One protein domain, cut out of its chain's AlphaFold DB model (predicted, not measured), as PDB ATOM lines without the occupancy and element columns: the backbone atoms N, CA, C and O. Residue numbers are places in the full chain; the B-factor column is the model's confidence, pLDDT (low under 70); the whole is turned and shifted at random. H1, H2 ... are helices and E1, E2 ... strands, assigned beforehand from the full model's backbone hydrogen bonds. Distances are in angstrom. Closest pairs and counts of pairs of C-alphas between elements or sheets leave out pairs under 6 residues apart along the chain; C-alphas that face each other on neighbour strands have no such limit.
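Overview. This is residues 10 to 67 of the 72 residues of an uncharacterized protein of Chitinophaga sp. XS-30 (UniProt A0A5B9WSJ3). A wide L: kinked helix H1 packs along a parallel sheet of E1 and E2, and H3 is the other limb. Along 58 printed residues come E1, H1, H2, E2, H3. Mostly helix, it is loose, with radius of gyration of the C-alphas 14.3 A, spanning 41 by 25 by 14 A.

Arrangement. E1, residues 10 to 13, and E2, residues 44 to 48, are parallel; N 11 and O 45, within hydrogen-bond range, are 2.8 A apart. H1, residues 18 to 35, and H2, residues 38 to 41, join them in a strand-helix-strand unit with right-handed crossover. H1 and H3, residues 52 to 67, touch only at their ends, Gly 19 and Gly 52 closest, C-alphas 6.4 A apart. In H1 7 of 14 O i to N i+4 pairs are within range, in H3 10 of 12.

Along the chain. C-alpha 10 is at (-1.129, -46.165, 30.376) and C-alpha 67 at (-25.396, -49.224, 41.116). H1 is 22.4 A long, H3 23.8 A.

Size, cuts and confidence. The printed part has no cut; no printed residue is under pLDDT 70.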
ATOM      1  N   ILE A  10      -0.506 -46.942  31.452       89.00
ATOM      2  CA  ILE A  10      -1.129 -46.165  30.376       89.00
ATOM      3  C   ILE A  10      -1.803 -44.936  30.981       89.00
ATOM      4  O   ILE A  10      -2.672 -45.053  31.844       89.00
ATOM      5  N   PHE A  11      -1.418 -43.756  30.507       90.31
ATOM      6  CA  PHE A  11      -2.122 -42.506  30.756       90.31
ATOM      7  C   PHE A  11      -3.134 -42.278  29.640       90.31
ATOM      8  O   PHE A  11      -2.767 -41.948  28.510       90.31
ATOM      9  N   ILE A  12      -4.413 -42.441  29.972       89.75
ATOM     10  CA  ILE A  12      -5.514 -42.086  29.081       89.75
ATOM     11  C   ILE A  12      -5.827 -40.607  29.263       89.75
ATOM     12  O   ILE A  12      -6.187 -40.168  30.357       89.75
ATOM     13  N   ILE A  13      -5.710 -39.838  28.185       88.94
ATOM     14  CA  ILE A  13      -6.000 -38.413  28.179       88.94
ATOM     15  C   ILE A  13      -7.336 -38.174  27.479       88.94
ATOM     16  O   ILE A  13      -7.513 -38.474  26.298       88.94
ATOM     17  N   GLY A  14      -8.298 -37.661  28.239       83.94
ATOM     18  CA  GLY A  14      -9.659 -37.397  27.783       83.94
ATOM     19  C   GLY A  14     -10.133 -35.991  28.136       83.94
ATOM     20  O   GLY A  14      -9.353 -35.128  28.535       83.94
ATOM     21  N   GLY A  15     -11.439 -35.775  27.988       78.56
ATOM     22  CA  GLY A  15     -12.090 -34.478  28.172       78.56
ATOM     23  C   GLY A  15     -12.467 -33.832  26.839       78.56
ATOM     24  O   GLY A  15     -11.833 -34.079  25.816       78.56
ATOM     25  N   GLY A  16     -13.507 -32.992  26.841       71.12
ATOM     26  CA  GLY A  16     -14.085 -32.424  25.611       71.12
ATOM     27  C   GLY A  16     -13.108 -31.601  24.757       71.12
ATOM     28  O   GLY A  16     -13.257 -31.530  23.544       71.12
ATOM     29  N   VAL A  17     -12.063 -31.038  25.373       74.25
ATOM     30  CA  VAL A  17     -11.002 -30.281  24.681       74.25
ATOM     31  C   VAL A  17      -9.958 -31.203  24.042       74.25
ATOM     32  O   VAL A  17      -9.277 -30.819  23.090       74.25
ATOM     33  N   PHE A  18      -9.819 -32.437  24.536       72.88
ATOM     34  CA  PHE A  18      -8.694 -33.290  24.181       72.88
ATOM     35  C   PHE A  18      -8.794 -33.957  22.811       72.88
ATOM     36  O   PHE A  18      -7.791 -34.496  22.369       72.88
ATOM     37  N   GLY A  19      -9.918 -33.837  22.093       78.69
ATOM     38  CA  GLY A  19     -10.034 -34.293  20.701       78.69
ATOM     39  C   GLY A  19      -9.020 -33.601  19.772       78.69
ATOM     40  O   GLY A  19      -8.085 -34.242  19.295       78.69
ATOM     41  N   PRO A  20      -9.115 -32.276  19.557       84.50
ATOM     42  CA  PRO A  20      -8.095 -31.528  18.818       84.50
ATOM     43  C   PRO A  20      -6.717 -31.541  19.493       84.50
ATOM     44  O   PRO A  20      -5.695 -31.437  18.813       84.50
ATOM     45  N   ALA A  21      -6.672 -31.668  20.826       87.31
ATOM     46  CA  ALA A  21      -5.430 -31.641  21.594       87.31
ATOM     47  C   ALA A  21      -4.639 -32.964  21.562       87.31
ATOM     48  O   ALA A  21      -3.482 -32.963  21.978       87.31
ATOM     49  N   VAL A  22      -5.181 -34.067  21.013       89.88
ATOM     50  CA  VAL A  22      -4.454 -35.347  20.821       89.88
ATOM     51  C   VAL A  22      -3.122 -35.136  20.100       89.88
ATOM     52  O   VAL A  22      -2.119 -35.760  20.441       89.88
ATOM     53  N   ARG A  23      -3.068 -34.191  19.153       90.81
ATOM     54  CA  ARG A  23      -1.837 -33.820  18.431       90.81
ATOM     55  C   ARG A  23      -0.683 -33.384  19.343       90.81
ATOM     56  O   ARG A  23       0.458 -33.347  18.899       90.81
ATOM     57  N   PHE A  24      -0.974 -33.020  20.591       93.44
ATOM     58  CA  PHE A  24       0.001 -32.577  21.580       93.44
ATOM     59  C   PHE A  24       0.533 -33.704  22.469       93.44
ATOM     60  O   PHE A  24       1.484 -33.464  23.207       93.44
ATOM     61  N   ILE A  25       0.009 -34.932  22.364       92.88
ATOM     62  CA  ILE A  25       0.522 -36.098  23.103       92.88
ATOM     63  C   ILE A  25       2.049 -36.262  22.966       92.88
ATOM     64  O   ILE A  25       2.698 -36.450  23.994       92.88
ATOM     65  N   PRO A  26       2.670 -36.118  21.776       93.81
ATOM     66  CA  PRO A  26       4.126 -36.202  21.661       93.81
ATOM     67  C   PRO A  26       4.864 -35.138  22.485       93.81
ATOM     68  O   PRO A  26       5.900 -35.430  23.077       93.81
ATOM     69  N   MET A  27       4.322 -33.918  22.567       95.88
ATOM     70  CA  MET A  27       4.912 -32.848  23.377       95.88
ATOM     71  C   MET A  27       4.722 -33.096  24.875       95.88
ATOM     72  O   MET A  27       5.642 -32.855  25.647       95.88
ATOM     73  N   ILE A  28       3.569 -33.633  25.283       93.38
ATOM     74  CA  ILE A  28       3.316 -34.039  26.673       93.38
ATOM     75  C   ILE A  28       4.288 -35.150  27.084       93.38
ATOM     76  O   ILE A  28       4.878 -35.080  28.158       93.38
ATOM     77  N   ALA A  29       4.504 -36.145  26.219       93.12
ATOM     78  CA  ALA A  29       5.450 -37.229  26.469       93.12
ATOM     79  C   ALA A  29       6.896 -36.716  26.575       93.12
ATOM     80  O   ALA A  29       7.633 -37.139  27.465       93.12
ATOM     81  N   ALA A  30       7.286 -35.781  25.704       94.75
ATOM     82  CA  ALA A  30       8.595 -35.138  25.759       94.75
ATOM     83  C   ALA A  30       8.781 -34.330  27.050       94.75
ATOM     84  O   ALA A  30       9.835 -34.415  27.673       94.75
ATOM     85  N   GLU A  31       7.757 -33.592  27.485       95.50
ATOM     86  CA  GLU A  31       7.814 -32.836  28.734       95.50
ATOM     87  C   GLU A  31       7.881 -33.774  29.941       95.50
ATOM     88  O   GLU A  31       8.760 -33.620  30.783       95.50
ATOM     89  N   ALA A  32       7.044 -34.812  29.989       93.38
ATOM     90  CA  ALA A  32       7.079 -35.823  31.043       93.38
ATOM     91  C   ALA A  32       8.463 -36.483  31.160       93.38
ATOM     92  O   ALA A  32       8.953 -36.688  32.271       93.38
ATOM     93  N   ALA A  33       9.136 -36.737  30.032       93.88
ATOM     94  CA  ALA A  33      10.474 -37.322  30.009       93.88
ATOM     95  C   ALA A  33      11.562 -36.448  30.650       93.88
ATOM     96  O   ALA A  33      12.600 -36.973  31.045       93.88
ATOM     97  N   ARG A  34      11.347 -35.132  30.775       95.44
ATOM     98  CA  ARG A  34      12.299 -34.218  31.428       95.44
ATOM     99  C   ARG A  34      12.262 -34.318  32.950       95.44
ATOM    100  O   ARG A  34      13.260 -34.015  33.595       95.44
ATOM    101  N   TRP A  35      11.119 -34.718  33.505       94.19
ATOM    102  CA  TRP A  35      10.875 -34.749  34.950       94.19
ATOM    103  C   TRP A  35      10.866 -36.169  35.515       94.19
ATOM    104  O   TRP A  35      11.213 -36.381  36.676       94.19
ATOM    105  N   ALA A  36      10.464 -37.150  34.708       90.62
ATOM    106  CA  ALA A  36      10.415 -38.545  35.109       90.62
ATOM    107  C   ALA A  36      11.778 -39.236  34.963       90.62
ATOM    108  O   ALA A  36      12.588 -38.921  34.093       90.62
ATOM    109  N   GLN A  37      12.005 -40.256  35.791       89.12
ATOM    110  CA  GLN A  37      13.166 -41.131  35.654       89.12
ATOM    111  C   GLN A  37      13.127 -41.897  34.313       89.12
ATOM    112  O   GLN A  37      12.074 -42.450  33.962       89.12
ATOM    113  N   PRO A  38      14.255 -42.008  33.584       87.50
ATOM    114  CA  PRO A  38      14.290 -42.630  32.257       87.50
ATOM    115  C   PRO A  38      13.700 -44.042  32.218       87.50
ATOM    116  O   PRO A  38      12.987 -44.394  31.282       87.50
ATOM    117  N   VAL A  39      13.941 -44.835  33.268       87.69
ATOM    118  CA  VAL A  39      13.430 -46.210  33.377       87.69
ATOM    119  C   VAL A  39      11.902 -46.272  33.454       87.69
ATOM    120  O   VAL A  39      11.302 -47.170  32.873       87.69
ATOM    121  N   SER A  40      11.247 -45.308  34.105       85.75
ATOM    122  CA  SER A  40       9.781 -45.273  34.160       85.75
ATOM    123  C   SER A  40       9.179 -44.848  32.831       85.75
ATOM    124  O   SER A  40       8.164 -45.402  32.426       85.75
ATOM    125  N   MET A  41       9.814 -43.921  32.110       90.50
ATOM    126  CA  MET A  41       9.315 -43.477  30.804       90.50
ATOM    127  C   MET A  41       9.334 -44.577  29.743       90.50
ATOM    128  O   MET A  41       8.517 -44.549  28.829       90.50
ATOM    129  N   GLN A  42      10.200 -45.584  29.886       88.88
ATOM    130  CA  GLN A  42      10.199 -46.771  29.022       88.88
ATOM    131  C   GLN A  42       8.960 -47.663  29.217       88.88
ATOM    132  O   GLN A  42       8.696 -48.528  28.386       88.88
ATOM    133  N   GLN A  43       8.211 -47.472  30.305       89.44
ATOM    134  CA  GLN A  43       7.055 -48.290  30.683       89.44
ATOM    135  C   GLN A  43       5.726 -47.535  30.563       89.44
ATOM    136  O   GLN A  43       4.681 -48.079  30.926       89.44
ATOM    137  N   VAL A  44       5.755 -46.289  30.078       90.69
ATOM    138  CA  VAL A  44       4.582 -45.419  29.994       90.69
ATOM    139  C   VAL A  44       4.104 -45.270  28.551       90.69
ATOM    140  O   VAL A  44       4.893 -45.012  27.644       90.69
ATOM    141  N   ARG A  45       2.786 -45.365  28.346       91.00
ATOM    142  CA  ARG A  45       2.108 -44.924  27.119       91.00
ATOM    143  C   ARG A  45       1.136 -43.794  27.413       91.00
ATOM    144  O   ARG A  45       0.438 -43.826  28.419       91.00
ATOM    145  N   PHE A  46       1.069 -42.834  26.502       92.06
ATOM    146  CA  PHE A  46       0.067 -41.773  26.510       92.06
ATOM    147  C   PHE A  46      -0.882 -42.013  25.347       92.06
ATOM    148  O   PHE A  46      -0.446 -42.068  24.197       92.06
ATOM    149  N   GLU A  47      -2.166 -42.163  25.641       91.25
ATOM    150  CA  GLU A  47      -3.182 -42.462  24.638       91.25
ATOM    151  C   GLU A  47      -4.379 -41.534  24.813       91.25
ATOM    152  O   GLU A  47      -4.701 -41.100  25.918       91.25
ATOM    153  N   ALA A  48      -5.038 -41.203  23.708       91.00
ATOM    154  CA  ALA A  48      -6.292 -40.474  23.767       91.00
ATOM    155  C   ALA A  48      -7.419 -41.408  24.221       91.00
ATOM    156  O   ALA A  48      -7.436 -42.587  23.866       91.00
ATOM    157  N   SER A  49      -8.393 -40.878  24.960       90.69
ATOM    158  CA  SER A  49      -9.616 -41.621  25.267       90.69
ATOM    159  C   SER A  49     -10.318 -42.048  23.977       90.69
ATOM    160  O   SER A  49     -10.714 -41.200  23.175       90.69
ATOM    161  N   ALA A  50     -10.528 -43.355  23.803       89.38
ATOM    162  CA  ALA A  50     -11.241 -43.907  22.651       89.38
ATOM    163  C   ALA A  50     -12.705 -43.437  22.580       89.38
ATOM    164  O   ALA A  50     -13.263 -43.305  21.496       89.38
ATOM    165  N   LEU A  51     -13.308 -43.143  23.737       89.19
ATOM    166  CA  LEU A  51     -14.671 -42.618  23.843       89.19
ATOM    167  C   LEU A  51     -14.730 -41.089  23.678       89.19
ATOM    168  O   LEU A  51     -15.803 -40.501  23.768       89.19
ATOM    169  N   GLY A  52     -13.586 -40.427  23.470       86.62
ATOM    170  CA  GLY A  52     -13.513 -38.989  23.233       86.62
ATOM    171  C   GLY A  52     -14.218 -38.168  24.317       86.62
ATOM    172  O   GLY A  52     -13.986 -38.364  25.514       86.62
ATOM    173  N   GLY A  53     -15.076 -37.241  23.882       86.44
ATOM    174  CA  GLY A  53     -15.875 -36.386  24.767       86.44
ATOM    175  C   GLY A  53     -16.953 -37.136  25.555       86.44
ATOM    176  O   GLY A  53     -17.338 -36.682  26.631       86.44
ATOM    177  N   ASP A  54     -17.373 -38.309  25.082       89.62
ATOM    178  CA  ASP A  54     -18.474 -39.072  25.673       89.62
ATOM    179  C   ASP A  54     -18.017 -39.990  26.812       89.62
ATOM    180  O   ASP A  54     -18.847 -40.580  27.500       89.62
ATOM    181  N   ALA A  55     -16.708 -40.101  27.063       90.38
ATOM    182  CA  ALA A  55     -16.148 -40.980  28.093       90.38
ATOM    183  C   ALA A  55     -16.812 -40.796  29.472       90.38
ATOM    184  O   ALA A  55     -17.081 -41.773  30.170       90.38
ATOM    185  N   GLY A  56     -17.123 -39.548  29.846       89.38
ATOM    186  CA  GLY A  56     -17.824 -39.241  31.095       89.38
ATOM    187  C   GLY A  56     -19.281 -39.710  31.104       89.38
ATOM    188  O   GLY A  56     -19.748 -40.224  32.117       89.38
ATOM    189  N   LEU A  57     -19.982 -39.593  29.972       93.06
ATOM    190  CA  LEU A  57     -21.369 -40.038  29.831       93.06
ATOM    191  C   LEU A  57     -21.470 -41.564  29.917       93.06
ATOM    192  O   LEU A  57     -22.289 -42.081  30.672       93.06
ATOM    193  N   TYR A  58     -20.594 -42.282  29.208       92.88
ATOM    194  CA  TYR A  58     -20.513 -43.741  29.302       92.88
ATOM    195  C   TYR A  58     -20.175 -44.202  30.721       92.88
ATOM    196  O   TYR A  58     -20.790 -45.142  31.219       92.88
ATOM    197  N   GLY A  59     -19.251 -43.515  31.404       91.50
ATOM    198  CA  GLY A  59     -18.932 -43.794  32.804       91.50
ATOM    199  C   GLY A  59     -20.140 -43.612  33.727       91.50
ATOM    200  O   GLY A  59     -20.432 -44.491  34.531       91.50
ATOM    201  N   ALA A  60     -20.884 -42.513  33.574       93.38
ATOM    202  CA  ALA A  60     -22.090 -42.255  34.359       93.38
ATOM    203  C   ALA A  60     -23.188 -43.302  34.108       93.38
ATOM    204  O   ALA A  60     -23.780 -43.806  35.061       93.38
ATOM    205  N   ALA A  61     -23.428 -43.674  32.848       93.75
ATOM    206  CA  ALA A  61     -24.395 -44.710  32.492       93.75
ATOM    207  C   ALA A  61     -23.999 -46.081  33.062       93.75
ATOM    208  O   ALA A  61     -24.831 -46.771  33.645       93.75
ATOM    209  N   TYR A  62     -22.722 -46.458  32.953       93.94
ATOM    210  CA  TYR A  62     -22.210 -47.701  33.526       93.94
ATOM    211  C   TYR A  62     -22.352 -47.730  35.050       93.94
ATOM    212  O   TYR A  62     -22.775 -48.740  35.611       93.94
ATOM    213  N   LEU A  63     -22.052 -46.619  35.729       92.94
ATOM    214  CA  LEU A  63     -22.254 -46.501  37.171       92.94
ATOM    215  C   LEU A  63     -23.731 -46.633  37.543       92.94
ATOM    216  O   LEU A  63     -24.036 -47.342  38.489       92.94
ATOM    217  N   ALA A  64     -24.652 -46.025  36.793       93.00
ATOM    218  CA  ALA A  64     -26.084 -46.184  37.041       93.00
ATOM    219  C   ALA A  64     -26.545 -47.645  36.870       93.00
ATOM    220  O   ALA A  64     -27.263 -48.162  37.723       93.00
ATOM    221  N   LEU A  65     -26.081 -48.327  35.815       91.75
ATOM    222  CA  LEU A  65     -26.394 -49.737  35.550       91.75
ATOM    223  C   LEU A  65     -25.820 -50.690  36.602       91.75
ATOM    224  O   LEU A  65     -26.425 -51.712  36.889       91.75
ATOM    225  N   THR A  66     -24.646 -50.383  37.150       90.75
ATOM    226  CA  THR A  66     -23.984 -51.230  38.155       90.75
ATOM    227  C   THR A  66     -24.377 -50.883  39.589       90.75
ATOM    228  O   THR A  66     -24.278 -51.736  40.468       90.75
ATOM    229  N   ALA A  67     -24.837 -49.655  39.836       81.69
ATOM    230  CA  ALA A  67     -25.396 -49.224  41.116       81.69
ATOM    231  C   ALA A  67     -26.828 -49.735  41.322       81.69
ATOM    232  O   ALA A  67     -27.233 -49.961  42.463       81.69
TER     233      ALA A  67